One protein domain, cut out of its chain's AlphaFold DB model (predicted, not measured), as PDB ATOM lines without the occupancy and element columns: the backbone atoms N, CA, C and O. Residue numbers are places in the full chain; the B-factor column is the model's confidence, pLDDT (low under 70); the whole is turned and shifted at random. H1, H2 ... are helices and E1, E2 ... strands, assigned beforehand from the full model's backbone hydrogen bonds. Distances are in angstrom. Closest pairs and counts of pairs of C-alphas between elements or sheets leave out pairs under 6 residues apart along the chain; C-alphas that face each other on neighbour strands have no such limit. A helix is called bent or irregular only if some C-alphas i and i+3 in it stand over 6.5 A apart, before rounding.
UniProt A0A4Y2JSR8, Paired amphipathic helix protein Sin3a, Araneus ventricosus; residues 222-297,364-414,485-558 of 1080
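Overview. This is residues 222 to 297, 364 to 414 and 485 to 558 of the 1080 residues of the protein "Paired amphipathic helix protein Sin3a" of Araneus ventricosus (UniProt A0A4Y2JSR8). A small four-stranded sheet, E1 to E4, has the long helix H4 lying over one face, and residues 407 to 414 of H4 stick out beyond the rest as an arm. The helical hairpin H6 and H7 packs along the E2 edge, the helical hairpin H2 and H3 packs on H4 through H2, and H1 makes a corner with H4, its residues 222 to 223 meeting residues 385 to 392 of H4. The printed part has 201 residues, with seven named helices and four named strands in the order H1 E1 H2 H3 E2 H4 H5 H6 H7 E3 E4. The class is mixed, helices and strands; the sheet runs E1 E4 E3 E2, all antiparallel. The whole is compact, with a radius of gyration of the C-alphas of 17.6 A and spans of 49 by 43 by 37 A.

Along the chain. Find C-alpha 222 at (-29.079, 42.253, -39.113); from there H1 runs to residue 235. Next come E1, residues 244 to 247, H2, residues 251 to 265, and H3, residues 273 to 291, 26.5 A long. H3 is irregular, but only just: C-alphas 284 and 287 are 6.8 A apart. E2 is residues 378 to 383. H4 begins at C-alpha 385, (-31.862, 32.896, -38.187), and covers 43.9 A to residue 414. Then read H5, residues 485 to 490, H6, residues 492 to 510, 26.8 A long, H7, residues 516 to 531, E3, residues 540 to 545, and E4, residues 550 to 555, ending at C-alpha 555, (-40.116, 37.335, -36.372).

Arrangement. Start at the hairpin E3 and E4, where N 543 and O 552 are 2.9 A apart, within hydrogen-bond range. So are N 246 of E1 and O 551 of E4, 2.9 A, and N 381 of E2 and O 542 of E3, 2.9 A. H4 is on the sheet at a height of 9.4 A, along the strands, at 27 degrees to E3 on the local plane: two layers, helix over sheet. H2 touches H4 with residues 253 to 257 alone, closest at C-alphas 254 and 398, 6.1 A, at a steep tilt of 59 degrees. H6 and H7 touch at C-alphas 504 and 526, 6.6 A. H5 touches H3, closest at C-alphas 485 and 279, 6.3 A. H1, H3, H6 and H7 only graze the sheet. In H1, H5, H6 and H7 every O i to N i+4 pair is within hydrogen-bond range; H2 has 10 of 11, H3 13 of 15, H4 25 of 26.

Size, cuts and confidence. The C-alphas of His 414 and Lys 532, the two farthest apart, are 57.0 A apart. Residues 298 to 363 and 415 to 484 are not printed, with C-alpha gaps of 20.2 A and 40.6 A. Of the links printed whole, none is long. Mean pLDDT of the printed part is 83.5; among the residues under 70 are 237 to 241, 367 to 373 and 511 to 517.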
ATOM      1  N   LEU A 222     -27.766  42.505 -38.504       95.56
ATOM      2  CA  LEU A 222     -29.079  42.253 -39.113       95.56
ATOM      3  C   LEU A 222     -30.069  41.580 -38.141       95.56
ATOM      4  O   LEU A 222     -31.274  41.803 -38.237       95.56
ATOM      5  N   LEU A 223     -29.573  40.778 -37.193       94.44
ATOM      6  CA  LEU A 223     -30.384  40.233 -36.100       94.44
ATOM      7  C   LEU A 223     -30.716  41.318 -35.064       94.44
ATOM      8  O   LEU A 223     -31.883  41.470 -34.719       94.44
ATOM      9  N   GLU A 224     -29.742  42.141 -34.662       94.31
ATOM     10  CA  GLU A 224     -29.971  43.306 -33.787       94.31
ATOM     11  C   GLU A 224     -30.971  44.306 -34.411       94.31
ATOM     12  O   GLU A 224     -31.834  44.830 -33.709       94.31
ATOM     13  N   GLU A 225     -30.918  44.525 -35.732       94.25
ATOM     14  CA  GLU A 225     -31.899  45.325 -36.485       94.25
ATOM     15  C   GLU A 225     -33.324  44.749 -36.364       94.25
ATOM     16  O   GLU A 225     -34.258  45.486 -36.046       94.25
ATOM     17  N   MET A 226     -33.495  43.434 -36.559       92.69
ATOM     18  CA  MET A 226     -34.789  42.764 -36.367       92.69
ATOM     19  C   MET A 226     -35.274  42.869 -34.919       92.69
ATOM     20  O   MET A 226     -36.446  43.156 -34.703       92.69
ATOM     21  N   GLU A 227     -34.407  42.644 -33.933       90.88
ATOM     22  CA  GLU A 227     -34.781  42.677 -32.514       90.88
ATOM     23  C   GLU A 227     -35.266  44.065 -32.073       90.88
ATOM     24  O   GLU A 227     -36.253  44.161 -31.345       90.88
ATOM     25  N   MET A 228     -34.647  45.141 -32.574       91.38
ATOM     26  CA  MET A 228     -35.124  46.508 -32.334       91.38
ATOM     27  C   MET A 228     -36.483  46.772 -33.001       91.38
ATOM     28  O   MET A 228     -37.401  47.248 -32.334       91.38
ATOM     29  N   VAL A 229     -36.646  46.419 -34.283       89.06
ATOM     30  CA  VAL A 229     -37.916  46.601 -35.020       89.06
ATOM     31  C   VAL A 229     -39.043  45.739 -34.430       89.06
ATOM     32  O   VAL A 229     -40.210  46.134 -34.465       89.06
ATOM     33  N   TYR A 230     -38.708  44.576 -33.869       88.31
ATOM     34  CA  TYR A 230     -39.628  43.717 -33.129       88.31
ATOM     35  C   TYR A 230     -40.071  44.366 -31.812       88.31
ATOM     36  O   TYR A 230     -41.270  44.506 -31.570       88.31
ATOM     37  N   ALA A 231     -39.121  44.820 -30.988       87.50
ATOM     38  CA  ALA A 231     -39.416  45.481 -29.718       87.50
ATOM     39  C   ALA A 231     -40.271  46.748 -29.909       87.50
ATOM     40  O   ALA A 231     -41.284  46.907 -29.230       87.50
ATOM     41  N   GLU A 232     -39.932  47.591 -30.890       86.69
ATOM     42  CA  GLU A 232     -40.696  48.797 -31.239       86.69
ATOM     43  C   GLU A 232     -42.145  48.460 -31.640       86.69
ATOM     44  O   GLU A 232     -43.092  49.105 -31.181       86.69
ATOM     45  N   LYS A 233     -42.358  47.429 -32.468       82.69
ATOM     46  CA  LYS A 233     -43.709  47.021 -32.899       82.69
ATOM     47  C   LYS A 233     -44.517  46.357 -31.780       82.69
ATOM     48  O   LYS A 233     -45.731  46.570 -31.715       82.69
ATOM     49  N   LYS A 234     -43.854  45.628 -30.873       81.44
ATOM     50  CA  LYS A 234     -44.457  45.037 -29.669       81.44
ATOM     51  C   LYS A 234     -44.888  46.110 -28.660       81.44
ATOM     52  O   LYS A 234     -46.007  46.036 -28.157       81.44
ATOM     53  N   GLU A 235     -44.076  47.146 -28.431       79.69
ATOM     54  CA  GLU A 235     -44.437  48.291 -27.576       79.69
ATOM     55  C   GLU A 235     -45.624  49.087 -28.149       79.69
ATOM     56  O   GLU A 235     -46.574  49.398 -27.428       79.69
ATOM     57  N   ASN A 236     -45.633  49.336 -29.464       77.81
ATOM     58  CA  ASN A 236     -46.710  50.059 -30.156       77.81
ATOM     59  C   ASN A 236     -48.035  49.268 -30.300       77.81
ATOM     60  O   ASN A 236     -48.961  49.752 -30.953       77.81
ATOM     61  N   GLN A 237     -48.149  48.063 -29.721       63.56
ATOM     62  CA  GLN A 237     -49.332  47.182 -29.800       63.56
ATOM     63  C   GLN A 237     -49.781  46.860 -31.244       63.56
ATOM     64  O   GLN A 237     -50.956  46.587 -31.507       63.56
ATOM     65  N   ALA A 238     -48.849  46.880 -32.202       56.41
ATOM     66  CA  ALA A 238     -49.121  46.748 -33.634       56.41
ATOM     67  C   ALA A 238     -49.225  45.273 -34.076       56.41
ATOM     68  O   ALA A 238     -48.422  44.785 -34.876       56.41
ATOM     69  N   PHE A 239     -50.219  44.552 -33.549       51.66
ATOM     70  CA  PHE A 239     -50.452  43.135 -33.855       51.66
ATOM     71  C   PHE A 239     -50.586  42.859 -35.367       51.66
ATOM     72  O   PHE A 239     -51.293  43.566 -36.083       51.66
ATOM     73  N   ASN A 240     -49.958  41.767 -35.823       54.69
ATOM     74  CA  ASN A 240     -50.055  41.200 -37.179       54.69
ATOM     75  C   ASN A 240     -49.593  42.085 -38.358       54.69
ATOM     76  O   ASN A 240     -50.101  41.947 -39.471       54.69
ATOM     77  N   TYR A 241     -48.564  42.914 -38.161       66.31
ATOM     78  CA  TYR A 241     -47.831  43.549 -39.265       66.31
ATOM     79  C   TYR A 241     -46.438  42.941 -39.465       66.31
ATOM     80  O   TYR A 241     -45.744  42.595 -38.509       66.31
ATOM     81  N   ALA A 242     -46.004  42.840 -40.726       81.31
ATOM     82  CA  ALA A 242     -44.660  42.380 -41.063       81.31
ATOM     83  C   ALA A 242     -43.587  43.295 -40.442       81.31
ATOM     84  O   ALA A 242     -43.740  44.520 -40.372       81.31
ATOM     85  N   HIS A 243     -42.473  42.703 -40.009       86.69
ATOM     86  CA  HIS A 243     -41.365  43.439 -39.406       86.69
ATOM     87  C   HIS A 243     -40.569  44.181 -40.482       86.69
ATOM     88  O   HIS A 243     -40.435  45.401 -40.383       86.69
ATOM     89  N   PHE A 244     -40.191  43.486 -41.559       90.06
ATOM     90  CA  PHE A 244     -39.658  44.088 -42.784       90.06
ATOM     91  C   PHE A 244     -40.608  43.898 -43.968       90.06
ATOM     92  O   PHE A 244     -41.290  42.877 -44.081       90.06
ATOM     93  N   VAL A 245     -40.587  44.875 -44.873       91.88
ATOM     94  CA  VAL A 245     -41.273  44.877 -46.168       91.88
ATOM     95  C   VAL A 245     -40.220  45.276 -47.202       91.88
ATOM     96  O   VAL A 245     -39.769  46.418 -47.201       91.88
ATOM     97  N   LEU A 246     -39.754  44.321 -48.007       92.31
ATOM     98  CA  LEU A 246     -38.571  44.465 -48.861       92.31
ATOM     99  C   LEU A 246     -38.972  44.371 -50.339       92.31
ATOM    100  O   LEU A 246     -39.404  43.322 -50.810       92.31
ATOM    101  N   GLU A 247     -38.855  45.481 -51.062       90.38
ATOM    102  CA  GLU A 247     -39.262  45.615 -52.466       90.38
ATOM    103  C   GLU A 247     -38.149  45.151 -53.428       90.38
ATOM    104  O   GLU A 247     -36.984  45.527 -53.260       90.38
ATOM    105  N   PHE A 248     -38.508  44.375 -54.458       88.81
ATOM    106  CA  PHE A 248     -37.629  43.956 -55.561       88.81
ATOM    107  C   PHE A 248     -38.147  44.545 -56.884       88.81
ATOM    108  O   PHE A 248     -38.975  43.947 -57.572       88.81
ATOM    109  N   LYS A 249     -37.670  45.744 -57.232       78.62
ATOM    110  CA  LYS A 249     -38.194  46.556 -58.346       78.62
ATOM    111  C   LYS A 249     -37.966  45.893 -59.710       78.62
ATOM    112  O   LYS A 249     -38.920  45.522 -60.410       78.62
ATOM    113  N   GLU A 250     -36.704  45.676 -60.066       81.44
ATOM    114  CA  GLU A 250     -36.285  45.065 -61.327       81.44
ATOM    115  C   GLU A 250     -35.938  43.579 -61.132       81.44
ATOM    116  O   GLU A 250     -35.152  43.214 -60.262       81.44
ATOM    117  N   MET A 251     -36.514  42.701 -61.961       79.69
ATOM    118  CA  MET A 251     -36.258  41.248 -61.900       79.69
ATOM    119  C   MET A 251     -35.041  40.805 -62.726       79.69
ATOM    120  O   MET A 251     -34.550  39.694 -62.560       79.69
ATOM    121  N   GLU A 252     -34.521  41.679 -63.583       79.94
ATOM    122  CA  GLU A 252     -33.274  41.461 -64.327       79.94
ATOM    123  C   GLU A 252     -32.083  41.401 -63.354       79.94
ATOM    124  O   GLU A 252     -31.316  40.437 -63.341       79.94
ATOM    125  N   VAL A 253     -32.044  42.363 -62.426       87.62
ATOM    126  CA  VAL A 253     -31.102  42.458 -61.300       87.62
ATOM    127  C   VAL A 253     -31.033  41.180 -60.459       87.62
ATOM    128  O   VAL A 253     -29.952  40.790 -60.024       87.62
ATOM    129  N   PHE A 254     -32.166  40.508 -60.236       87.25
ATOM    130  CA  PHE A 254     -32.228  39.264 -59.462       87.25
ATOM    131  C   PHE A 254     -31.403  38.142 -60.113       87.25
ATOM    132  O   PHE A 254     -30.676  37.420 -59.426       87.25
ATOM    133  N   LEU A 255     -31.462  38.021 -61.443       86.69
ATOM    134  CA  LEU A 255     -30.676  37.033 -62.181       86.69
ATOM    135  C   LEU A 255     -29.185  37.389 -62.173       86.69
ATOM    136  O   LEU A 255     -28.353  36.495 -62.030       86.69
ATOM    137  N   ASP A 256     -28.830  38.671 -62.271       90.75
ATOM    138  CA  ASP A 256     -27.429  39.108 -62.202       90.75
ATOM    139  C   ASP A 256     -26.821  38.923 -60.808       90.75
ATOM    140  O   ASP A 256     -25.693  38.442 -60.692       90.75
ATOM    141  N   ALA A 257     -27.581  39.202 -59.746       93.25
ATOM    142  CA  ALA A 257     -27.188  38.894 -58.372       93.25
ATOM    143  C   ALA A 257     -26.839  37.402 -58.211       93.25
ATOM    144  O   ALA A 257     -25.803  37.070 -57.630       93.25
ATOM    145  N   ILE A 258     -27.645  36.503 -58.791       91.50
ATOM    146  CA  ILE A 258     -27.368  35.061 -58.785       91.50
ATOM    147  C   ILE A 258     -26.126  34.709 -59.624       91.50
ATOM    148  O   ILE A 258     -25.268  33.969 -59.136       91.50
ATOM    149  N   LYS A 259     -25.972  35.254 -60.843       90.75
ATOM    150  CA  LYS A 259     -24.771  35.034 -61.681       90.75
ATOM    151  C   LYS A 259     -23.489  35.400 -60.926       90.75
ATOM    152  O   LYS A 259     -22.546  34.612 -60.918       90.75
ATOM    153  N   LEU A 260     -23.474  36.552 -60.253       93.44
ATOM    154  CA  LEU A 260     -22.326  37.043 -59.481       93.44
ATOM    155  C   LEU A 260     -22.005  36.142 -58.272       93.44
ATOM    156  O   LEU A 260     -20.834  35.856 -58.014       93.44
ATOM    157  N   ILE A 261     -23.027  35.641 -57.564       93.62
ATOM    158  CA  ILE A 261     -22.861  34.672 -56.464       93.62
ATOM    159  C   ILE A 261     -22.252  33.358 -56.983       93.62
ATOM    160  O   ILE A 261     -21.268  32.879 -56.417       93.62
ATOM    161  N   LEU A 262     -22.780  32.802 -58.080       91.12
ATOM    162  CA  LEU A 262     -22.270  31.570 -58.700       91.12
ATOM    163  C   LEU A 262     -20.837  31.735 -59.229       91.12
ATOM    164  O   LEU A 262     -19.988  30.867 -59.023       91.12
ATOM    165  N   GLN A 263     -20.535  32.862 -59.875       88.44
ATOM    166  CA  GLN A 263     -19.196  33.163 -60.379       88.44
ATOM    167  C   GLN A 263     -18.168  33.258 -59.245       88.44
ATOM    168  O   GLN A 263     -17.061  32.732 -59.373       88.44
ATOM    169  N   TYR A 264     -18.529  33.891 -58.126       89.75
ATOM    170  CA  TYR A 264     -17.642  33.986 -56.971       89.75
ATOM    171  C   TYR A 264     -17.473  32.632 -56.265       89.75
ATOM    172  O   TYR A 264     -16.352  32.250 -55.931       89.75
ATOM    173  N   LEU A 265     -18.549  31.843 -56.138       89.81
ATOM    174  CA  LEU A 265     -18.511  30.469 -55.621       89.81
ATOM    175  C   LEU A 265     -17.516  29.576 -56.386       89.81
ATOM    176  O   LEU A 265     -16.794  28.796 -55.762       89.81
ATOM    177  N   LYS A 266     -17.398  29.736 -57.713       85.06
ATOM    178  CA  LYS A 266     -16.394  29.015 -58.521       85.06
ATOM    179  C   LYS A 266     -14.940  29.331 -58.135       85.06
ATOM    180  O   LYS A 266     -14.058  28.531 -58.455       85.06
ATOM    181  N   LYS A 267     -14.683  30.472 -57.479       80.00
ATOM    182  CA  LYS A 267     -13.349  31.041 -57.206       80.00
ATOM    183  C   LYS A 267     -12.898  30.968 -55.737       80.00
ATOM    184  O   LYS A 267     -11.707  31.164 -55.501       80.00
ATOM    185  N   LEU A 268     -13.773  30.699 -54.756       78.50
ATOM    186  CA  LEU A 268     -13.351  30.615 -53.344       78.50
ATOM    187  C   LEU A 268     -12.362  29.451 -53.108       78.50
ATOM    188  O   LEU A 268     -12.737  28.293 -53.302       78.50
ATOM    189  N   PRO A 269     -11.152  29.705 -52.573       66.06
ATOM    190  CA  PRO A 269     -10.339  28.650 -51.979       66.06
ATOM    191  C   PRO A 269     -10.918  28.240 -50.614       66.06
ATOM    192  O   PRO A 269     -11.298  29.094 -49.813       66.06
ATOM    193  N   GLY A 270     -10.940  26.935 -50.328       67.44
ATOM    194  CA  GLY A 270     -11.318  26.399 -49.012       67.44
ATOM    195  C   GLY A 270     -12.792  26.019 -48.823       67.44
ATOM    196  O   GLY A 270     -13.182  25.730 -47.697       67.44
ATOM    197  N   VAL A 271     -13.604  25.989 -49.885       71.31
ATOM    198  CA  VAL A 271     -14.915  25.306 -49.868       71.31
ATOM    199  C   VAL A 271     -14.701  23.835 -50.228       71.31
ATOM    200  O   VAL A 271     -13.978  23.551 -51.186       71.31
ATOM    201  N   TYR A 272     -15.323  22.900 -49.507       73.56
ATOM    202  CA  TYR A 272     -15.346  21.493 -49.923       73.56
ATOM    203  C   TYR A 272     -16.134  21.347 -51.239       73.56
ATOM    204  O   TYR A 272     -17.048  22.132 -51.506       73.56
ATOM    205  N   ARG A 273     -15.781  20.369 -52.092       77.94
ATOM    206  CA  ARG A 273     -16.442  20.202 -53.406       77.94
ATOM    207  C   ARG A 273     -17.945  19.950 -53.257       77.94
ATOM    208  O   ARG A 273     -18.731  20.535 -53.998       77.94
ATOM    209  N   ASP A 274     -18.331  19.147 -52.270       80.38
ATOM    210  CA  ASP A 274     -19.727  18.783 -52.019       80.38
ATOM    211  C   ASP A 274     -20.537  19.972 -51.484       80.38
ATOM    212  O   ASP A 274     -21.609  20.271 -52.008       80.38
ATOM    213  N   ASP A 275     -19.983  20.747 -50.544       85.88
ATOM    214  CA  ASP A 275     -20.589  22.005 -50.080       85.88
ATOM    215  C   ASP A 275     -20.762  23.004 -51.227       85.88
ATOM    216  O   ASP A 275     -21.818  23.616 -51.367       85.88
ATOM    217  N   ARG A 276     -19.750  23.151 -52.095       87.06
ATOM    218  CA  ARG A 276     -19.841  23.998 -53.292       87.06
ATOM    219  C   ARG A 276     -20.986  23.550 -54.201       87.06
ATOM    220  O   ARG A 276     -21.786  24.395 -54.593       87.06
ATOM    221  N   ARG A 277     -21.105  22.249 -54.482       87.56
ATOM    222  CA  ARG A 277     -22.213  21.680 -55.266       87.56
ATOM    223  C   ARG A 277     -23.573  21.943 -54.609       87.56
ATOM    224  O   ARG A 277     -24.506  22.338 -55.301       87.56
ATOM    225  N   ARG A 278     -23.689  21.782 -53.288       88.50
ATOM    226  CA  ARG A 278     -24.920  22.062 -52.524       88.50
ATOM    227  C   ARG A 278     -25.307  23.543 -52.586       88.50
ATOM    228  O   ARG A 278     -26.469  23.852 -52.840       88.50
ATOM    229  N   ILE A 279     -24.347  24.464 -52.443       90.56
ATOM    230  CA  ILE A 279     -24.582  25.916 -52.588       90.56
ATOM    231  C   ILE A 279     -25.033  26.234 -54.019       90.56
ATOM    232  O   ILE A 279     -25.988  26.980 -54.217       90.56
ATOM    233  N   GLU A 280     -24.373  25.650 -55.019       89.19
ATOM    234  CA  GLU A 280     -24.694  25.823 -56.437       89.19
ATOM    235  C   GLU A 280     -26.109  25.324 -56.777       89.19
ATOM    236  O   GLU A 280     -26.817  25.987 -57.535       89.19
ATOM    237  N   LEU A 281     -26.566  24.230 -56.154       87.56
ATOM    238  CA  LEU A 281     -27.947  23.749 -56.251       87.56
ATOM    239  C   LEU A 281     -28.939  24.702 -55.559       87.56
ATOM    240  O   LEU A 281     -29.881  25.149 -56.210       87.56
ATOM    241  N   VAL A 282     -28.703  25.105 -54.303       89.88
ATOM    242  CA  VAL A 282     -29.563  26.075 -53.580       89.88
ATOM    243  C   VAL A 282     -29.730  27.386 -54.359       89.88
ATOM    244  O   VAL A 282     -30.827  27.946 -54.423       89.88
ATOM    245  N   VAL A 283     -28.658  27.860 -54.995       90.06
ATOM    246  CA  VAL A 283     -28.638  29.104 -55.776       90.06
ATOM    247  C   VAL A 283     -29.262  28.951 -57.173       90.06
ATOM    248  O   VAL A 283     -29.815  29.925 -57.685       90.06
ATOM    249  N   ARG A 284     -29.240  27.758 -57.786       86.38
ATOM    250  CA  ARG A 284     -29.850  27.505 -59.110       86.38
ATOM    251  C   ARG A 284     -31.308  27.030 -59.076       86.38
ATOM    252  O   ARG A 284     -31.990  27.229 -60.080       86.38
ATOM    253  N   SER A 285     -31.787  26.431 -57.982       84.62
ATOM    254  CA  SER A 285     -33.180  25.961 -57.854       84.62
ATOM    255  C   SER A 285     -33.933  26.576 -56.678       84.62
ATOM    256  O   SER A 285     -34.851  27.349 -56.917       84.62
ATOM    257  N   PHE A 286     -33.547  26.299 -55.427       88.19
ATOM    258  CA  PHE A 286     -34.325  26.687 -54.239       88.19
ATOM    259  C   PHE A 286     -34.624  28.194 -54.194       88.19
ATOM    260  O   PHE A 286     -35.759  28.596 -53.937       88.19
ATOM    261  N   ILE A 287     -33.624  29.033 -54.481       89.69
ATOM    262  CA  ILE A 287     -33.785  30.491 -54.506       89.69
ATOM    263  C   ILE A 287     -34.705  30.935 -55.666       89.69
ATOM    264  O   ILE A 287     -35.714  31.584 -55.376       89.69
ATOM    265  N   PRO A 288     -34.457  30.580 -56.947       87.44
ATOM    266  CA  PRO A 288     -35.409  30.839 -58.032       87.44
ATOM    267  C   PRO A 288     -36.835  30.329 -57.775       87.44
ATOM    268  O   PRO A 288     -37.777  31.099 -57.950       87.44
ATOM    269  N   ASP A 289     -37.007  29.091 -57.305       85.00
ATOM    270  CA  ASP A 289     -38.317  28.474 -57.061       85.00
ATOM    271  C   ASP A 289     -39.093  29.218 -55.958       85.00
ATOM    272  O   ASP A 289     -40.271  29.545 -56.141       85.00
ATOM    273  N   PHE A 290     -38.433  29.574 -54.846       88.81
ATOM    274  CA  PHE A 290     -39.041  30.357 -53.763       88.81
ATOM    275  C   PHE A 290     -39.568  31.714 -54.263       88.81
ATOM    276  O   PHE A 290     -40.734  32.058 -54.031       88.81
ATOM    277  N   PHE A 291     -38.741  32.453 -55.011       87.50
ATOM    278  CA  PHE A 291     -39.124  33.725 -55.636       87.50
ATOM    279  C   PHE A 291     -40.033  33.551 -56.875       87.50
ATOM    280  O   PHE A 291     -40.512  34.542 -57.431       87.50
ATOM    281  N   SER A 292     -40.312  32.315 -57.309       80.38
ATOM    282  CA  SER A 292     -41.025  32.000 -58.560       80.38
ATOM    283  C   SER A 292     -40.415  32.685 -59.797       80.38
ATOM    284  O   SER A 292     -41.125  33.090 -60.719       80.38
ATOM    285  N   ALA A 293     -39.090  32.833 -59.798       74.69
ATOM    286  CA  ALA A 293     -38.304  33.377 -60.896       74.69
ATOM    287  C   ALA A 293     -38.001  32.291 -61.954       74.69
ATOM    288  O   ALA A 293     -38.084  31.098 -61.655       74.69
ATOM    289  N   PRO A 294     -37.621  32.661 -63.193       64.75
ATOM    290  CA  PRO A 294     -37.237  31.684 -64.209       64.75
ATOM    291  C   PRO A 294     -36.051  30.818 -63.757       64.75
ATOM    292  O   PRO A 294     -35.005  31.342 -63.373       64.75
ATOM    293  N   SER A 295     -36.197  29.491 -63.845       59.25
ATOM    294  CA  SER A 295     -35.126  28.535 -63.534       59.25
ATOM    295  C   SER A 295     -33.884  28.813 -64.387       59.25
ATOM    296  O   SER A 295     -33.990  28.848 -65.618       59.25
ATOM    297  N   ILE A 296     -32.711  28.957 -63.767       58.41
ATOM    298  CA  ILE A 296     -31.469  29.291 -64.480       58.41
ATOM    299  C   ILE A 296     -30.920  28.040 -65.174       58.41
ATOM    300  O   ILE A 296     -30.100  27.300 -64.633       58.41
ATOM    301  N   LYS A 297     -31.390  27.818 -66.403       48.72
ATOM    302  CA  LYS A 297     -30.823  26.850 -67.344       48.72
ATOM    303  C   LYS A 297     -29.689  27.532 -68.108       48.72
ATOM    304  O   LYS A 297     -29.942  28.393 -68.944       48.72
ATOM    305  N   VAL A 364     -31.326  17.234 -48.383       77.19
ATOM    306  CA  VAL A 364     -32.248  18.054 -49.193       77.19
ATOM    307  C   VAL A 364     -31.494  18.868 -50.248       77.19
ATOM    308  O   VAL A 364     -32.053  19.205 -51.289       77.19
ATOM    309  N   PHE A 365     -30.213  19.153 -50.005       79.25
ATOM    310  CA  PHE A 365     -29.355  19.890 -50.927       79.25
ATOM    311  C   PHE A 365     -28.532  18.998 -51.882       79.25
ATOM    312  O   PHE A 365     -27.838  19.537 -52.742       79.25
ATOM    313  N   ASP A 366     -28.630  17.661 -51.799       71.00
ATOM    314  CA  ASP A 366     -27.938  16.728 -52.712       71.00
ATOM    315  C   ASP A 366     -28.752  16.367 -53.968       71.00
ATOM    316  O   ASP A 366     -28.177  15.983 -54.997       71.00
ATOM    317  N   LYS A 367     -30.087  16.488 -53.907       65.62
ATOM    318  CA  LYS A 367     -31.017  16.199 -55.013       65.62
ATOM    319  C   LYS A 367     -32.087  17.281 -55.124       65.62
ATOM    320  O   LYS A 367     -32.818  17.540 -54.176       65.62
ATOM    321  N   VAL A 368     -32.225  17.849 -56.319       60.19
ATOM    322  CA  VAL A 368     -33.261  18.836 -56.636       60.19
ATOM    323  C   VAL A 368     -34.377  18.167 -57.432       60.19
ATOM    324  O   VAL A 368     -34.237  17.942 -58.634       60.19
ATOM    325  N   ASP A 369     -35.501  17.907 -56.768       62.66
ATOM    326  CA  ASP A 369     -36.791  17.844 -57.457       62.66
ATOM    327  C   ASP A 369     -37.217  19.287 -57.786       62.66
ATOM    328  O   ASP A 369     -37.261  20.104 -56.862       62.66
ATOM    329  N   PRO A 370     -37.567  19.632 -59.039       64.06
ATOM    330  CA  PRO A 370     -38.151  20.937 -59.350       64.06
ATOM    331  C   PRO A 370     -39.444  21.150 -58.554       64.06
ATOM    332  O   PRO A 370     -40.324  20.279 -58.566       64.06
ATOM    333  N   LEU A 371     -39.586  22.287 -57.866       69.00
ATOM    334  CA  LEU A 371     -40.788  22.524 -57.068       69.00
ATOM    335  C   LEU A 371     -42.010  22.780 -57.971       69.00
ATOM    336  O   LEU A 371     -41.939  23.570 -58.917       69.00
ATOM    337  N   PRO A 372     -43.157  22.127 -57.702       68.94
ATOM    338  CA  PRO A 372     -44.342  22.277 -58.536       68.94
ATOM    339  C   PRO A 372     -44.912  23.695 -58.418       68.94
ATOM    340  O   PRO A 372     -45.064  24.234 -57.322       68.94
ATOM    341  N   HIS A 373     -45.253  24.304 -59.557       66.19
ATOM    342  CA  HIS A 373     -45.748  25.679 -59.602       66.19
ATOM    343  C   HIS A 373     -47.078  25.832 -58.845       66.19
ATOM    344  O   HIS A 373     -48.125  25.353 -59.281       66.19
ATOM    345  N   THR A 374     -47.048  26.540 -57.714       71.00
ATOM    346  CA  THR A 374     -48.239  26.820 -56.906       71.00
ATOM    347  C   THR A 374     -49.020  28.013 -57.460       71.00
ATOM    348  O   THR A 374     -48.474  29.103 -57.646       71.00
ATOM    349  N   ASN A 375     -50.333  27.839 -57.647       69.69
ATOM    350  CA  ASN A 375     -51.248  28.904 -58.085       69.69
ATOM    351  C   ASN A 375     -51.559  29.953 -56.992       69.69
ATOM    352  O   ASN A 375     -52.298  30.905 -57.248       69.69
ATOM    353  N   LEU A 376     -51.008  29.806 -55.779       78.12
ATOM    354  CA  LEU A 376     -51.119  30.819 -54.727       78.12
ATOM    355  C   LEU A 376     -50.424  32.130 -55.148       78.12
ATOM    356  O   LEU A 376     -49.357  32.078 -55.766       78.12
ATOM    357  N   PRO A 377     -50.963  33.308 -54.775       83.00
ATOM    358  CA  PRO A 377     -50.364  34.606 -55.101       83.00
ATOM    359  C   PRO A 377     -49.088  34.920 -54.300       83.00
ATOM    360  O   PRO A 377     -48.439  35.929 -54.572       83.00
ATOM    361  N   TYR A 378     -48.720  34.068 -53.342       87.56
ATOM    362  CA  TYR A 378     -47.510  34.173 -52.533       87.56
ATOM    363  C   TYR A 378     -46.775  32.826 -52.421       87.56
ATOM    364  O   TYR A 378     -47.318  31.778 -52.776       87.56
ATOM    365  N   THR A 379     -45.543  32.870 -51.914       90.12
ATOM    366  CA  THR A 379     -44.774  31.716 -51.425       90.12
ATOM    367  C   THR A 379     -44.500  31.917 -49.932       90.12
ATOM    368  O   THR A 379     -44.050  32.994 -49.545       90.12
ATOM    369  N   LEU A 380     -44.763  30.908 -49.096       90.94
ATOM    370  CA  LEU A 380     -44.512  30.937 -47.648       90.94
ATOM    371  C   LEU A 380     -43.334  30.031 -47.283       90.94
ATOM    372  O   LEU A 380     -43.354  28.847 -47.609       90.94
ATOM    373  N   PHE A 381     -42.382  30.564 -46.519       93.62
ATOM    374  CA  PHE A 381     -41.288  29.825 -45.902       93.62
ATOM    375  C   PHE A 381     -41.170  30.189 -44.413       93.62
ATOM    376  O   PHE A 381     -41.060  31.365 -44.065       93.62
ATOM    377  N   PHE A 382     -41.182  29.190 -43.529       92.94
ATOM    378  CA  PHE A 382     -40.759  29.359 -42.137       92.94
ATOM    379  C   PHE A 382     -39.275  29.005 -42.020       92.94
ATOM    380  O   PHE A 382     -38.841  27.951 -42.487       92.94
ATOM    381  N   ALA A 383     -38.502  29.918 -41.438       92.88
ATOM    382  CA  ALA A 383     -37.061  29.993 -41.611       92.88
ATOM    383  C   ALA A 383     -36.313  30.180 -40.284       92.88
ATOM    384  O   ALA A 383     -36.811  30.814 -39.351       92.88
ATOM    385  N   SER A 384     -35.075  29.689 -40.238       93.19
ATOM    386  CA  SER A 384     -34.130  29.941 -39.148       93.19
ATOM    387  C   SER A 384     -33.470  31.324 -39.254       93.19
ATOM    388  O   SER A 384     -33.526  32.001 -40.288       93.19
ATOM    389  N   LYS A 385     -32.728  31.704 -38.207       92.94
ATOM    390  CA  LYS A 385     -31.862  32.896 -38.187       92.94
ATOM    391  C   LYS A 385     -30.865  32.970 -39.358       92.94
ATOM    392  O   LYS A 385     -30.612  34.064 -39.855       92.94
ATOM    393  N   GLN A 386     -30.325  31.839 -39.827       94.94
ATOM    394  CA  GLN A 386     -29.332  31.822 -40.913       94.94
ATOM    395  C   GLN A 386     -29.986  32.132 -42.263       94.94
ATOM    396  O   GLN A 386     -29.466  32.930 -43.043       94.94
ATOM    397  N   TRP A 387     -31.163  31.545 -42.503       95.00
ATOM    398  CA  TRP A 387     -31.990  31.841 -43.668       95.00
ATOM    399  C   TRP A 387     -32.452  33.304 -43.668       95.00
ATOM    400  O   TRP A 387     -32.319  33.978 -44.687       95.00
ATOM    401  N   PHE A 388     -32.912  33.835 -42.528       95.38
ATOM    402  CA  PHE A 388     -33.253  35.258 -42.389       95.38
ATOM    403  C   PHE A 388     -32.089  36.181 -42.786       95.38
ATOM    404  O   PHE A 388     -32.271  37.098 -43.593       95.38
ATOM    405  N   VAL A 389     -30.886  35.923 -42.260       96.69
ATOM    406  CA  VAL A 389     -29.695  36.719 -42.586       96.69
ATOM    407  C   VAL A 389     -29.348  36.610 -44.072       96.69
ATOM    408  O   VAL A 389     -29.060  37.638 -44.689       96.69
ATOM    409  N   PHE A 390     -29.432  35.415 -44.670       96.94
ATOM    410  CA  PHE A 390     -29.261  35.247 -46.115       96.94
ATOM    411  C   PHE A 390     -30.251  36.122 -46.905       96.94
ATOM    412  O   PHE A 390     -29.821  36.906 -47.750       96.94
ATOM    413  N   PHE A 391     -31.554  36.063 -46.601       96.12
ATOM    414  CA  PHE A 391     -32.566  36.848 -47.317       96.12
ATOM    415  C   PHE A 391     -32.357  38.364 -47.168       96.12
ATOM    416  O   PHE A 391     -32.533  39.092 -48.146       96.12
ATOM    417  N   ARG A 392     -31.922  38.854 -45.995       96.44
ATOM    418  CA  ARG A 392     -31.539  40.270 -45.820       96.44
ATOM    419  C   ARG A 392     -30.310  40.636 -46.653       96.44
ATOM    420  O   ARG A 392     -30.348  41.642 -47.353       96.44
ATOM    421  N   GLN A 393     -29.241  39.841 -46.621       96.94
ATOM    422  CA  GLN A 393     -28.020  40.121 -47.392       96.94
ATOM    423  C   GLN A 393     -28.265  40.068 -48.908       96.94
ATOM    424  O   GLN A 393     -27.786  40.935 -49.635       96.94
ATOM    425  N   PHE A 394     -29.049  39.094 -49.376       95.62
ATOM    426  CA  PHE A 394     -29.441  38.965 -50.778       95.62
ATOM    427  C   PHE A 394     -30.345  40.123 -51.234       95.62
ATOM    428  O   PHE A 394     -30.109  40.690 -52.299       95.62
ATOM    429  N   HIS A 395     -31.312  40.555 -50.413       95.06
ATOM    430  CA  HIS A 395     -32.091  41.765 -50.705       95.06
ATOM    431  C   HIS A 395     -31.197  43.010 -50.796       95.06
ATOM    432  O   HIS A 395     -31.298  43.745 -51.774       95.06
ATOM    433  N   ILE A 396     -30.257  43.196 -49.861       95.69
ATOM    434  CA  ILE A 396     -29.291  44.309 -49.884       95.69
ATOM    435  C   ILE A 396     -28.407  44.270 -51.148       95.69
ATOM    436  O   ILE A 396     -28.029  45.325 -51.657       95.69
ATOM    437  N   LEU A 397     -28.079  43.085 -51.680       96.00
ATOM    438  CA  LEU A 397     -27.348  42.941 -52.945       96.00
ATOM    439  C   LEU A 397     -28.200  43.414 -54.131       96.00
ATOM    440  O   LEU A 397     -27.741  44.237 -54.927       96.00
ATOM    441  N   CYS A 398     -29.448  42.948 -54.214       94.44
ATOM    442  CA  CYS A 398     -30.390  43.352 -55.257       94.44
ATOM    443  C   CYS A 398     -30.716  44.852 -55.187       94.44
ATOM    444  O   CYS A 398     -30.624  45.525 -56.202       94.44
ATOM    445  N   GLU A 399     -30.994  45.418 -54.008       94.12
ATOM    446  CA  GLU A 399     -31.297  46.850 -53.833       94.12
ATOM    447  C   GLU A 399     -30.169  47.753 -54.374       94.12
ATOM    448  O   GLU A 399     -30.422  48.768 -55.028       94.12
ATOM    449  N   ARG A 400     -28.907  47.362 -54.157       94.50
ATOM    450  CA  ARG A 400     -27.729  48.085 -54.665       94.50
ATOM    451  C   ARG A 400     -27.629  48.033 -56.184       94.50
ATOM    452  O   ARG A 400     -27.383  49.067 -56.804       94.50
ATOM    453  N   LEU A 401     -27.822  46.854 -56.771       94.00
ATOM    454  CA  LEU A 401     -27.819  46.667 -58.221       94.00
ATOM    455  C   LEU A 401     -28.999  47.398 -58.879       94.00
ATOM    456  O   LEU A 401     -28.775  48.140 -59.828       94.00
ATOM    457  N   SER A 402     -30.205  47.308 -58.311       92.19
ATOM    458  CA  SER A 402     -31.390  48.097 -58.680       92.19
ATOM    459  C   SER A 402     -31.114  49.595 -58.661       92.19
ATOM    460  O   SER A 402     -31.418  50.298 -59.622       92.19
ATOM    461  N   ARG A 403     -30.468  50.109 -57.607       91.00
ATOM    462  CA  ARG A 403     -30.087  51.525 -57.535       91.00
ATOM    463  C   ARG A 403     -29.104  51.911 -58.642       91.00
ATOM    464  O   ARG A 403     -29.257  52.975 -59.230       91.00
ATOM    465  N   LEU A 404     -28.124  51.065 -58.951       91.06
ATOM    466  CA  LEU A 404     -27.148  51.319 -60.018       91.06
ATOM    467  C   LEU A 404     -27.785  51.208 -61.419       91.06
ATOM    468  O   LEU A 404     -27.483  52.026 -62.285       91.06
ATOM    469  N   LEU A 405     -28.728  50.287 -61.631       90.38
ATOM    470  CA  LEU A 405     -29.536  50.191 -62.852       90.38
ATOM    471  C   LEU A 405     -30.449  51.417 -63.027       90.38
ATOM    472  O   LEU A 405     -30.498  51.999 -64.110       90.38
ATOM    473  N   PHE A 406     -31.105  51.874 -61.957       88.56
ATOM    474  CA  PHE A 406     -31.896  53.106 -61.956       88.56
ATOM    475  C   PHE A 406     -31.046  54.331 -62.320       88.56
ATOM    476  O   PHE A 406     -31.440  55.107 -63.188       88.56
ATOM    477  N   GLU A 407     -29.859  54.483 -61.724       86.62
ATOM    478  CA  GLU A 407     -28.925  55.555 -62.095       86.62
ATOM    479  C   GLU A 407     -28.462  55.432 -63.555       86.62
ATOM    480  O   GLU A 407     -28.337  56.443 -64.249       86.62
ATOM    481  N   SER A 408     -28.292  54.202 -64.059       86.31
ATOM    482  CA  SER A 408     -27.948  53.957 -65.463       86.31
ATOM    483  C   SER A 408     -29.042  54.454 -66.411       86.31
ATOM    484  O   SER A 408     -28.763  55.172 -67.374       86.31
ATOM    485  N   ASN A 409     -30.297  54.131 -66.100       83.88
ATOM    486  CA  ASN A 409     -31.464  54.542 -66.874       83.88
ATOM    487  C   ASN A 409     -31.727  56.056 -66.765       83.88
ATOM    488  O   ASN A 409     -32.063  56.694 -67.764       83.88
ATOM    489  N   ARG A 410     -31.505  56.655 -65.585       77.56
ATOM    490  CA  ARG A 410     -31.634  58.103 -65.344       77.56
ATOM    491  C   ARG A 410     -30.630  58.913 -66.163       77.56
ATOM    492  O   ARG A 410     -31.013  59.895 -66.797       77.56
ATOM    493  N   ALA A 411     -29.368  58.486 -66.207       66.50
ATOM    494  CA  ALA A 411     -28.356  59.110 -67.056       66.50
ATOM    495  C   ALA A 411     -28.716  58.983 -68.551       66.50
ATOM    496  O   ALA A 411     -28.666  59.973 -69.282       66.50
ATOM    497  N   GLY A 412     -29.155  57.795 -68.985       60.38
ATOM    498  CA  GLY A 412     -29.592  57.525 -70.362       60.38
ATOM    499  C   GLY A 412     -30.839  58.296 -70.823       60.38
ATOM    500  O   GLY A 412     -31.061  58.413 -72.029       60.38
ATOM    501  N   ALA A 413     -31.642  58.833 -69.897       58.34
ATOM    502  CA  ALA A 413     -32.794  59.678 -70.209       58.34
ATOM    503  C   ALA A 413     -32.370  61.105 -70.594       58.34
ATOM    504  O   ALA A 413     -32.662  61.540 -71.705       58.34
ATOM    505  N   HIS A 414     -31.611  61.798 -69.734       54.06
ATOM    506  CA  HIS A 414     -31.196  63.193 -69.968       54.06
ATOM    507  C   HIS A 414     -30.374  63.388 -71.255       54.06
ATOM    508  O   HIS A 414     -30.475  64.421 -71.910       54.06
ATOM    509  N   LEU A 485     -24.540  31.086 -47.007       94.31
ATOM    510  CA  LEU A 485     -25.002  29.861 -47.671       94.31
ATOM    511  C   LEU A 485     -24.236  28.611 -47.199       94.31
ATOM    512  O   LEU A 485     -24.855  27.573 -46.987       94.31
ATOM    513  N   GLN A 486     -22.926  28.713 -46.939       91.88
ATOM    514  CA  GLN A 486     -22.161  27.645 -46.269       91.88
ATOM    515  C   GLN A 486     -22.746  27.312 -44.887       91.88
ATOM    516  O   GLN A 486     -22.902  26.143 -44.554       91.88
ATOM    517  N   GLN A 487     -23.119  28.327 -44.098       92.94
ATOM    518  CA  GLN A 487     -23.773  28.117 -42.801       92.94
ATOM    519  C   GLN A 487     -25.167  27.490 -42.949       92.94
ATOM    520  O   GLN A 487     -25.492  26.589 -42.191       92.94
ATOM    521  N   VAL A 488     -25.958  27.903 -43.944       93.62
ATOM    522  CA  VAL A 488     -27.287  27.332 -44.243       93.62
ATOM    523  C   VAL A 488     -27.227  25.853 -44.662       93.62
ATOM    524  O   VAL A 488     -28.167  25.113 -44.397       93.62
ATOM    525  N   ILE A 489     -26.141  25.401 -45.292       91.62
ATOM    526  CA  ILE A 489     -25.974  23.997 -45.712       91.62
ATOM    527  C   ILE A 489     -25.294  23.140 -44.634       91.62
ATOM    528  O   ILE A 489     -25.566  21.943 -44.543       91.62
ATOM    529  N   GLY A 490     -24.451  23.737 -43.788       88.69
ATOM    530  CA  GLY A 490     -23.845  23.065 -42.633       88.69
ATOM    531  C   GLY A 490     -24.752  22.953 -41.399       88.69
ATOM    532  O   GLY A 490     -24.395  22.246 -40.464       88.69
ATOM    533  N   ASP A 491     -25.889  23.652 -41.376       91.56
ATOM    534  CA  ASP A 491     -26.828  23.706 -40.250       91.56
ATOM    535  C   ASP A 491     -28.039  22.788 -40.492       91.56
ATOM    536  O   ASP A 491     -28.860  23.031 -41.382       91.56
ATOM    537  N   ASP A 492     -28.178  21.734 -39.686       89.56
ATOM    538  CA  ASP A 492     -29.253  20.749 -39.844       89.56
ATOM    539  C   ASP A 492     -30.653  21.337 -39.588       89.56
ATOM    540  O   ASP A 492     -31.626  20.871 -40.185       89.56
ATOM    541  N   ILE A 493     -30.766  22.419 -38.804       89.88
ATOM    542  CA  ILE A 493     -32.016  23.186 -38.668       89.88
ATOM    543  C   ILE A 493     -32.401  23.792 -40.022       89.88
ATOM    544  O   ILE A 493     -33.546  23.690 -40.464       89.88
ATOM    545  N   CYS A 494     -31.436  24.377 -40.734       91.50
ATOM    546  CA  CYS A 494     -31.673  24.991 -42.039       91.50
ATOM    547  C   CYS A 494     -32.090  23.977 -43.112       91.50
ATOM    548  O   CYS A 494     -32.934  24.313 -43.955       91.50
ATOM    549  N   LYS A 495     -31.551  22.750 -43.057       90.56
ATOM    550  CA  LYS A 495     -31.974  21.619 -43.902       90.56
ATOM    551  C   LYS A 495     -33.407  21.197 -43.603       90.56
ATOM    552  O   LYS A 495     -34.197  21.039 -44.530       90.56
ATOM    553  N   GLN A 496     -33.768  21.054 -42.326       89.38
ATOM    554  CA  GLN A 496     -35.115  20.648 -41.916       89.38
ATOM    555  C   GLN A 496     -36.169  21.707 -42.281       89.38
ATOM    556  O   GLN A 496     -37.218  21.354 -42.821       89.38
ATOM    557  N   CYS A 497     -35.867  23.007 -42.134       91.12
ATOM    558  CA  CYS A 497     -36.730  24.074 -42.658       91.12
ATOM    559  C   CYS A 497     -36.969  23.915 -44.175       91.12
ATOM    560  O   CYS A 497     -38.111  24.006 -44.629       91.12
ATOM    561  N   ALA A 498     -35.914  23.641 -44.957       90.50
ATOM    562  CA  ALA A 498     -36.019  23.419 -46.402       90.50
ATOM    563  C   ALA A 498     -36.776  22.120 -46.756       90.50
ATOM    564  O   ALA A 498     -37.572  22.111 -47.696       90.50
ATOM    565  N   ALA A 499     -36.611  21.044 -45.975       89.94
ATOM    566  CA  ALA A 499     -37.374  19.801 -46.114       89.94
ATOM    567  C   ALA A 499     -38.883  20.045 -45.947       89.94
ATOM    568  O   ALA A 499     -39.688  19.644 -46.791       89.94
ATOM    569  N   LEU A 500     -39.260  20.747 -44.874       89.69
ATOM    570  CA  LEU A 500     -40.651  21.069 -44.554       89.69
ATOM    571  C   LEU A 500     -41.253  22.054 -45.566       89.69
ATOM    572  O   LEU A 500     -42.402  21.875 -45.968       89.69
ATOM    573  N   PHE A 501     -40.475  23.024 -46.058       90.38
ATOM    574  CA  PHE A 501     -40.872  23.904 -47.164       90.38
ATOM    575  C   PHE A 501     -41.169  23.128 -48.453       90.38
ATOM    576  O   PHE A 501     -42.207  23.345 -49.085       90.38
ATOM    577  N   ASN A 502     -40.296  22.187 -48.821       88.19
ATOM    578  CA  ASN A 502     -40.481  21.342 -49.998       88.19
ATOM    579  C   ASN A 502     -41.706  20.422 -49.833       88.19
ATOM    580  O   ASN A 502     -42.475  20.257 -50.782       88.19
ATOM    581  N   GLN A 503     -41.939  19.870 -48.634       87.50
ATOM    582  CA  GLN A 503     -43.141  19.084 -48.325       87.50
ATOM    583  C   GLN A 503     -44.417  19.936 -48.421       87.50
ATOM    584  O   GLN A 503     -45.363  19.525 -49.090       87.50
ATOM    585  N   HIS A 504     -44.442  21.118 -47.799       86.44
ATOM    586  CA  HIS A 504     -45.583  22.037 -47.832       86.44
ATOM    587  C   HIS A 504     -45.897  22.495 -49.266       86.44
ATOM    588  O   HIS A 504     -47.040  22.413 -49.705       86.44
ATOM    589  N   THR A 505     -44.878  22.886 -50.037       85.00
ATOM    590  CA  THR A 505     -45.039  23.333 -51.432       85.00
ATOM    591  C   THR A 505     -45.561  22.211 -52.334       85.00
ATOM    592  O   THR A 505     -46.457  22.445 -53.147       85.00
ATOM    593  N   LYS A 506     -45.076  20.972 -52.154       85.12
ATOM    594  CA  LYS A 506     -45.628  19.792 -52.841       85.12
ATOM    595  C   LYS A 506     -47.084  19.525 -52.431       85.12
ATOM    596  O   LYS A 506     -47.918  19.343 -53.312       85.12
ATOM    597  N   ALA A 507     -47.415  19.578 -51.138       83.31
ATOM    598  CA  ALA A 507     -48.782  19.373 -50.645       83.31
ATOM    599  C   ALA A 507     -49.777  20.412 -51.199       83.31
ATOM    600  O   ALA A 507     -50.817  20.029 -51.730       83.31
ATOM    601  N   VAL A 508     -49.420  21.702 -51.165       81.38
ATOM    602  CA  VAL A 508     -50.218  22.823 -51.702       81.38
ATOM    603  C   VAL A 508     -50.417  22.730 -53.221       81.38
ATOM    604  O   VAL A 508     -51.442  23.169 -53.743       81.38
ATOM    605  N   ALA A 509     -49.460  22.156 -53.955       79.38
ATOM    606  CA  ALA A 509     -49.633  21.880 -55.380       79.38
ATOM    607  C   ALA A 509     -50.526  20.651 -55.641       79.38
ATOM    608  O   ALA A 509     -51.293  20.648 -56.604       79.38
ATOM    609  N   SER A 510     -50.452  19.620 -54.792       80.31
ATOM    610  CA  SER A 510     -51.300  18.423 -54.885       80.31
ATOM    611  C   SER A 510     -52.754  18.664 -54.461       80.31
ATOM    612  O   SER A 510     -53.646  18.020 -55.011       80.31
ATOM    613  N   SER A 511     -53.028  19.601 -53.546       69.94
ATOM    614  CA  SER A 511     -54.380  19.968 -53.080       69.94
ATOM    615  C   SER A 511     -55.135  20.872 -54.073       69.94
ATOM    616  O   SER A 511     -55.682  21.906 -53.692       69.94
ATOM    617  N   GLY A 512     -55.096  20.536 -55.366       58.16
ATOM    618  CA  GLY A 512     -55.552  21.359 -56.491       58.16
ATOM    619  C   GLY A 512     -56.861  22.127 -56.257       58.16
ATOM    620  O   GLY A 512     -57.941  21.546 -56.300       58.16
ATOM    621  N   HIS A 513     -56.734  23.451 -56.109       55.56
ATOM    622  CA  HIS A 513     -57.797  24.412 -55.763       55.56
ATOM    623  C   HIS A 513     -58.253  24.425 -54.290       55.56
ATOM    624  O   HIS A 513     -59.440  24.587 -54.011       55.56
ATOM    625  N   SER A 514     -57.300  24.379 -53.355       55.97
ATOM    626  CA  SER A 514     -57.530  24.708 -51.941       55.97
ATOM    627  C   SER A 514     -58.321  26.012 -51.763       55.97
ATOM    628  O   SER A 514     -57.935  27.063 -52.293       55.97
ATOM    629  N   SER A 515     -59.380  25.976 -50.954       67.44
ATOM    630  CA  SER A 515     -60.052  27.191 -50.478       67.44
ATOM    631  C   SER A 515     -59.100  28.051 -49.621       67.44
ATOM    632  O   SER A 515     -58.095  27.540 -49.121       67.44
ATOM    633  N   PRO A 516     -59.387  29.349 -49.379       65.12
ATOM    634  CA  PRO A 516     -58.577  30.162 -48.463       65.12
ATOM    635  C   PRO A 516     -58.488  29.562 -47.051       65.12
ATOM    636  O   PRO A 516     -57.464  29.707 -46.383       65.12
ATOM    637  N   LEU A 517     -59.531  28.843 -46.626       69.31
ATOM    638  CA  LEU A 517     -59.568  28.089 -45.376       69.31
ATOM    639  C   LEU A 517     -58.601  26.896 -45.413       69.31
ATOM    640  O   LEU A 517     -57.809  26.723 -44.494       69.31
ATOM    641  N   GLU A 518     -58.612  26.103 -46.487       72.19
ATOM    642  CA  GLU A 518     -57.725  24.942 -46.616       72.19
ATOM    643  C   GLU A 518     -56.250  25.340 -46.770       72.19
ATOM    644  O   GLU A 518     -55.383  24.718 -46.161       72.19
ATOM    645  N   ALA A 519     -55.961  26.422 -47.497       72.12
ATOM    646  CA  ALA A 519     -54.626  27.012 -47.510       72.12
ATOM    647  C   ALA A 519     -54.194  27.425 -46.089       72.12
ATOM    648  O   ALA A 519     -53.089  27.093 -45.666       72.12
ATOM    649  N   SER A 520     -55.086  28.056 -45.313       74.69
ATOM    650  CA  SER A 520     -54.817  28.411 -43.908       74.69
ATOM    651  C   SER A 520     -54.584  27.182 -43.017       74.69
ATOM    652  O   SER A 520     -53.726  27.226 -42.136       74.69
ATOM    653  N   ARG A 521     -55.295  26.069 -43.258       78.00
ATOM    654  CA  ARG A 521     -55.076  24.786 -42.565       78.00
ATOM    655  C   ARG A 521     -53.679  24.233 -42.858       78.00
ATOM    656  O   ARG A 521     -52.960  23.893 -41.923       78.00
ATOM    657  N   LEU A 522     -53.269  24.205 -44.128       81.38
ATOM    658  CA  LEU A 522     -51.934  23.745 -44.527       81.38
ATOM    659  C   LEU A 522     -50.815  24.659 -43.991       81.38
ATOM    660  O   LEU A 522     -49.796  24.142 -43.529       81.38
ATOM    661  N   GLU A 523     -51.017  25.986 -43.952       83.94
ATOM    662  CA  GLU A 523     -50.091  26.910 -43.274       83.94
ATOM    663  C   GLU A 523     -49.959  26.598 -41.775       83.94
ATOM    664  O   GLU A 523     -48.851  26.634 -41.240       83.94
ATOM    665  N   TYR A 524     -51.065  26.288 -41.090       82.19
ATOM    666  CA  TYR A 524     -51.069  25.991 -39.654       82.19
ATOM    667  C   TYR A 524     -50.439  24.625 -39.332       82.19
ATOM    668  O   TYR A 524     -49.673  24.503 -38.377       82.19
ATOM    669  N   GLU A 525     -50.690  23.604 -40.156       83.50
ATOM    670  CA  GLU A 525     -50.022  22.298 -40.064       83.50
ATOM    671  C   GLU A 525     -48.514  22.402 -40.343       83.50
ATOM    672  O   GLU A 525     -47.716  21.737 -39.681       83.50
ATOM    673  N   TYR A 526     -48.102  23.253 -41.291       88.62
ATOM    674  CA  TYR A 526     -46.691  23.570 -41.534       88.62
ATOM    675  C   TYR A 526     -46.082  24.328 -40.345       88.62
ATOM    676  O   TYR A 526     -45.008  23.947 -39.881       88.62
ATOM    677  N   LEU A 527     -46.786  25.322 -39.789       86.75
ATOM    678  CA  LEU A 527     -46.334  26.058 -38.608       86.75
ATOM    679  C   LEU A 527     -46.136  25.127 -37.406       86.75
ATOM    680  O   LEU A 527     -45.036  25.110 -36.872       86.75
ATOM    681  N   ARG A 528     -47.115  24.283 -37.035       84.31
ATOM    682  CA  ARG A 528     -46.962  23.319 -35.920       84.31
ATOM    683  C   ARG A 528     -45.788  22.347 -36.110       84.31
ATOM    684  O   ARG A 528     -45.173  21.942 -35.126       84.31
ATOM    685  N   LYS A 529     -45.473  21.952 -37.351       87.19
ATOM    686  CA  LYS A 529     -44.303  21.102 -37.646       87.19
ATOM    687  C   LYS A 529     -42.979  21.834 -37.436       87.19
ATOM    688  O   LYS A 529     -42.030  21.206 -36.987       87.19
ATOM    689  N   VAL A 530     -42.910  23.120 -37.782       86.88
ATOM    690  CA  VAL A 530     -41.700  23.942 -37.606       86.88
ATOM    691  C   VAL A 530     -41.544  24.397 -36.158       86.88
ATOM    692  O   VAL A 530     -40.438  24.391 -35.647       86.88
ATOM    693  N   ASP A 531     -42.642  24.723 -35.485       83.44
ATOM    694  CA  ASP A 531     -42.704  25.103 -34.071       83.44
ATOM    695  C   ASP A 531     -42.080  24.023 -33.171       83.44
ATOM    696  O   ASP A 531     -41.036  24.242 -32.561       83.44
ATOM    697  N   LYS A 532     -42.589  22.785 -33.262       83.56
ATOM    698  CA  LYS A 532     -42.026  21.590 -32.601       83.56
ATOM    699  C   LYS A 532     -40.569  21.257 -32.997       83.56
ATOM    700  O   LYS A 532     -39.898  20.459 -32.348       83.56
ATOM    701  N   MET A 533     -40.076  21.818 -34.098       83.56
ATOM    702  CA  MET A 533     -38.703  21.637 -34.588       83.56
ATOM    703  C   MET A 533     -37.772  22.785 -34.140       83.56
ATOM    704  O   MET A 533     -36.556  22.687 -34.287       83.56
ATOM    705  N   MET A 534     -38.335  23.870 -33.597       80.94
ATOM    706  CA  MET A 534     -37.668  25.141 -33.298       80.94
ATOM    707  C   MET A 534     -37.910  25.595 -31.846       80.94
ATOM    708  O   MET A 534     -37.774  26.776 -31.557       80.94
ATOM    709  N   GLU A 535     -38.242  24.679 -30.928       71.06
ATOM    710  CA  GLU A 535     -38.623  24.992 -29.535       71.06
ATOM    711  C   GLU A 535     -37.569  25.851 -28.782       71.06
ATOM    712  O   GLU A 535     -37.929  26.685 -27.955       71.06
ATOM    713  N   ASP A 536     -36.277  25.721 -29.128       72.56
ATOM    714  CA  ASP A 536     -35.154  26.523 -28.593       72.56
ATOM    715  C   ASP A 536     -34.703  27.703 -29.505       72.56
ATOM    716  O   ASP A 536     -33.782  28.452 -29.159       72.56
ATOM    717  N   GLU A 537     -35.288  27.889 -30.697       79.19
ATOM    718  CA  GLU A 537     -34.774  28.773 -31.763       79.19
ATOM    719  C   GLU A 537     -35.812  29.779 -32.294       79.19
ATOM    720  O   GLU A 537     -36.961  29.469 -32.594       79.19
ATOM    721  N   ARG A 538     -35.379  31.026 -32.527       82.69
ATOM    722  CA  ARG A 538     -36.244  32.069 -33.104       82.69
ATOM    723  C   ARG A 538     -36.661  31.724 -34.541       82.69
ATOM    724  O   ARG A 538     -35.819  31.703 -35.443       82.69
ATOM    725  N   CYS A 539     -37.963  31.552 -34.762       90.00
ATOM    726  CA  CYS A 539     -38.550  31.284 -36.075       90.00
ATOM    727  C   CYS A 539     -38.962  32.572 -36.814       90.00
ATOM    728  O   CYS A 539     -39.549  33.496 -36.246       90.00
ATOM    729  N   PHE A 540     -38.698  32.615 -38.120       92.31
ATOM    730  CA  PHE A 540     -38.996  33.742 -39.003       92.31
ATOM    731  C   PHE A 540     -40.030  33.321 -40.059       92.31
ATOM    732  O   PHE A 540     -39.752  32.453 -40.886       92.31
ATOM    733  N   LYS A 541     -41.211  33.956 -40.084       92.62
ATOM    734  CA  LYS A 541     -42.177  33.832 -41.190       92.62
ATOM    735  C   LYS A 541     -41.717  34.727 -42.342       92.62
ATOM    736  O   LYS A 541     -41.711  35.952 -42.215       92.62
ATOM    737  N   ILE A 542     -41.329  34.121 -43.460       94.81
ATOM    738  CA  ILE A 542     -40.902  34.799 -44.688       94.81
ATOM    739  C   ILE A 542     -41.957  34.536 -45.765       94.81
ATOM    740  O   ILE A 542     -42.257  33.388 -46.089       94.81
ATOM    741  N   VAL A 543     -42.539  35.600 -46.325       92.88
ATOM    742  CA  VAL A 543     -43.575  35.505 -47.366       92.88
ATOM    743  C   VAL A 543     -43.188  36.359 -48.563       92.88
ATOM    744  O   VAL A 543     -42.977  37.565 -48.431       92.88
ATOM    745  N   TRP A 544     -43.116  35.729 -49.730       92.62
ATOM    746  CA  TRP A 544     -42.886  36.377 -51.016       92.62
ATOM    747  C   TRP A 544     -44.212  36.620 -51.740       92.62
ATOM    748  O   TRP A 544     -44.916  35.663 -52.049       92.62
ATOM    749  N   HIS A 545     -44.551  37.874 -52.038       90.94
ATOM    750  CA  HIS A 545     -45.776  38.252 -52.753       90.94
ATOM    751  C   HIS A 545     -45.490  38.359 -54.253       90.94
ATOM    752  O   HIS A 545     -44.901  39.337 -54.721       90.94
ATOM    753  N   LYS A 546     -45.909  37.343 -55.022       87.69
ATOM    754  CA  LYS A 546     -45.489  37.126 -56.422       87.69
ATOM    755  C   LYS A 546     -45.922  38.245 -57.379       87.69
ATOM    756  O   LYS A 546     -45.261  38.469 -58.386       87.69
ATOM    757  N   LYS A 547     -47.036  38.931 -57.087       85.31
ATOM    758  CA  LYS A 547     -47.556  40.042 -57.909       85.31
ATOM    759  C   LYS A 547     -46.816  41.350 -57.648       85.31
ATOM    760  O   LYS A 547     -46.367  41.998 -58.585       85.31
ATOM    761  N   ASP A 548     -46.701  41.710 -56.376       85.12
ATOM    762  CA  ASP A 548     -46.192  43.013 -55.940       85.12
ATOM    763  C   ASP A 548     -44.656  43.052 -55.876       85.12
ATOM    764  O   ASP A 548     -44.071  44.120 -55.725       85.12
ATOM    765  N   LYS A 549     -44.001  41.887 -56.015       89.88
ATOM    766  CA  LYS A 549     -42.548  41.682 -55.894       89.88
ATOM    767  C   LYS A 549     -41.988  42.122 -54.536       89.88
ATOM    768  O   LYS A 549     -40.895  42.684 -54.438       89.88
ATOM    769  N   VAL A 550     -42.750  41.863 -53.477       92.00
ATOM    770  CA  VAL A 550     -42.403  42.236 -52.103       92.00
ATOM    771  C   VAL A 550     -42.113  40.987 -51.279       92.00
ATOM    772  O   VAL A 550     -42.932  40.075 -51.203       92.00
ATOM    773  N   LEU A 551     -40.965  40.973 -50.605       94.31
ATOM    774  CA  LEU A 551     -40.619  39.996 -49.581       94.31
ATOM    775  C   LEU A 551     -40.943  40.584 -48.202       94.31
ATOM    776  O   LEU A 551     -40.303  41.534 -47.751       94.31
ATOM    777  N   THR A 552     -41.938  40.027 -47.521       94.25
ATOM    778  CA  THR A 552     -42.257  40.377 -46.130       94.25
ATOM    779  C   THR A 552     -41.616  39.386 -45.165       94.25
ATOM    780  O   THR A 552     -41.670  38.180 -45.396       94.25
ATOM    781  N   ILE A 553     -41.030  39.890 -44.075       94.62
ATOM    782  CA  ILE A 553     -40.387  39.077 -43.032       94.62
ATOM    783  C   ILE A 553     -40.985  39.449 -41.675       94.62
ATOM    784  O   ILE A 553     -41.075  40.630 -41.338       94.62
ATOM    785  N   GLN A 554     -41.352  38.450 -40.878       91.44
ATOM    786  CA  GLN A 554     -41.878  38.598 -39.524       91.44
ATOM    787  C   GLN A 554     -41.155  37.631 -38.575       91.44
ATOM    788  O   GLN A 554     -41.184  36.424 -38.789       91.44
ATOM    789  N   LEU A 555     -40.533  38.153 -37.514       90.06
ATOM    790  CA  LEU A 555     -40.116  37.335 -36.372       90.06
ATOM    791  C   LEU A 555     -41.368  36.868 -35.609       90.06
ATOM    792  O   LEU A 555     -42.279  37.670 -35.376       90.06
ATOM    793  N   LEU A 556     -41.420  35.582 -35.261       85.81
ATOM    794  CA  LEU A 556     -42.458  34.992 -34.419       85.81
ATOM    795  C   LEU A 556     -41.915  34.794 -32.999       85.81
ATOM    796  O   LEU A 556     -40.812  34.279 -32.824       85.81
ATOM    797  N   GLU A 557     -42.711  35.156 -31.995       73.75
ATOM    798  CA  GLU A 557     -42.606  34.536 -30.674       73.75
ATOM    799  C   GLU A 557     -43.448  33.261 -30.723       73.75
ATOM    800  O   GLU A 557     -44.657  33.324 -30.948       73.75
ATOM    801  N   LEU A 558     -42.793  32.109 -30.581       60.50
ATOM    802  CA  LEU A 558     -43.426  30.791 -30.574       60.50
ATOM    803  C   LEU A 558     -43.936  30.443 -29.167       60.50
ATOM    804  O   LEU A 558     -43.564  29.446 -28.563       60.50
TER     805      LEU A 558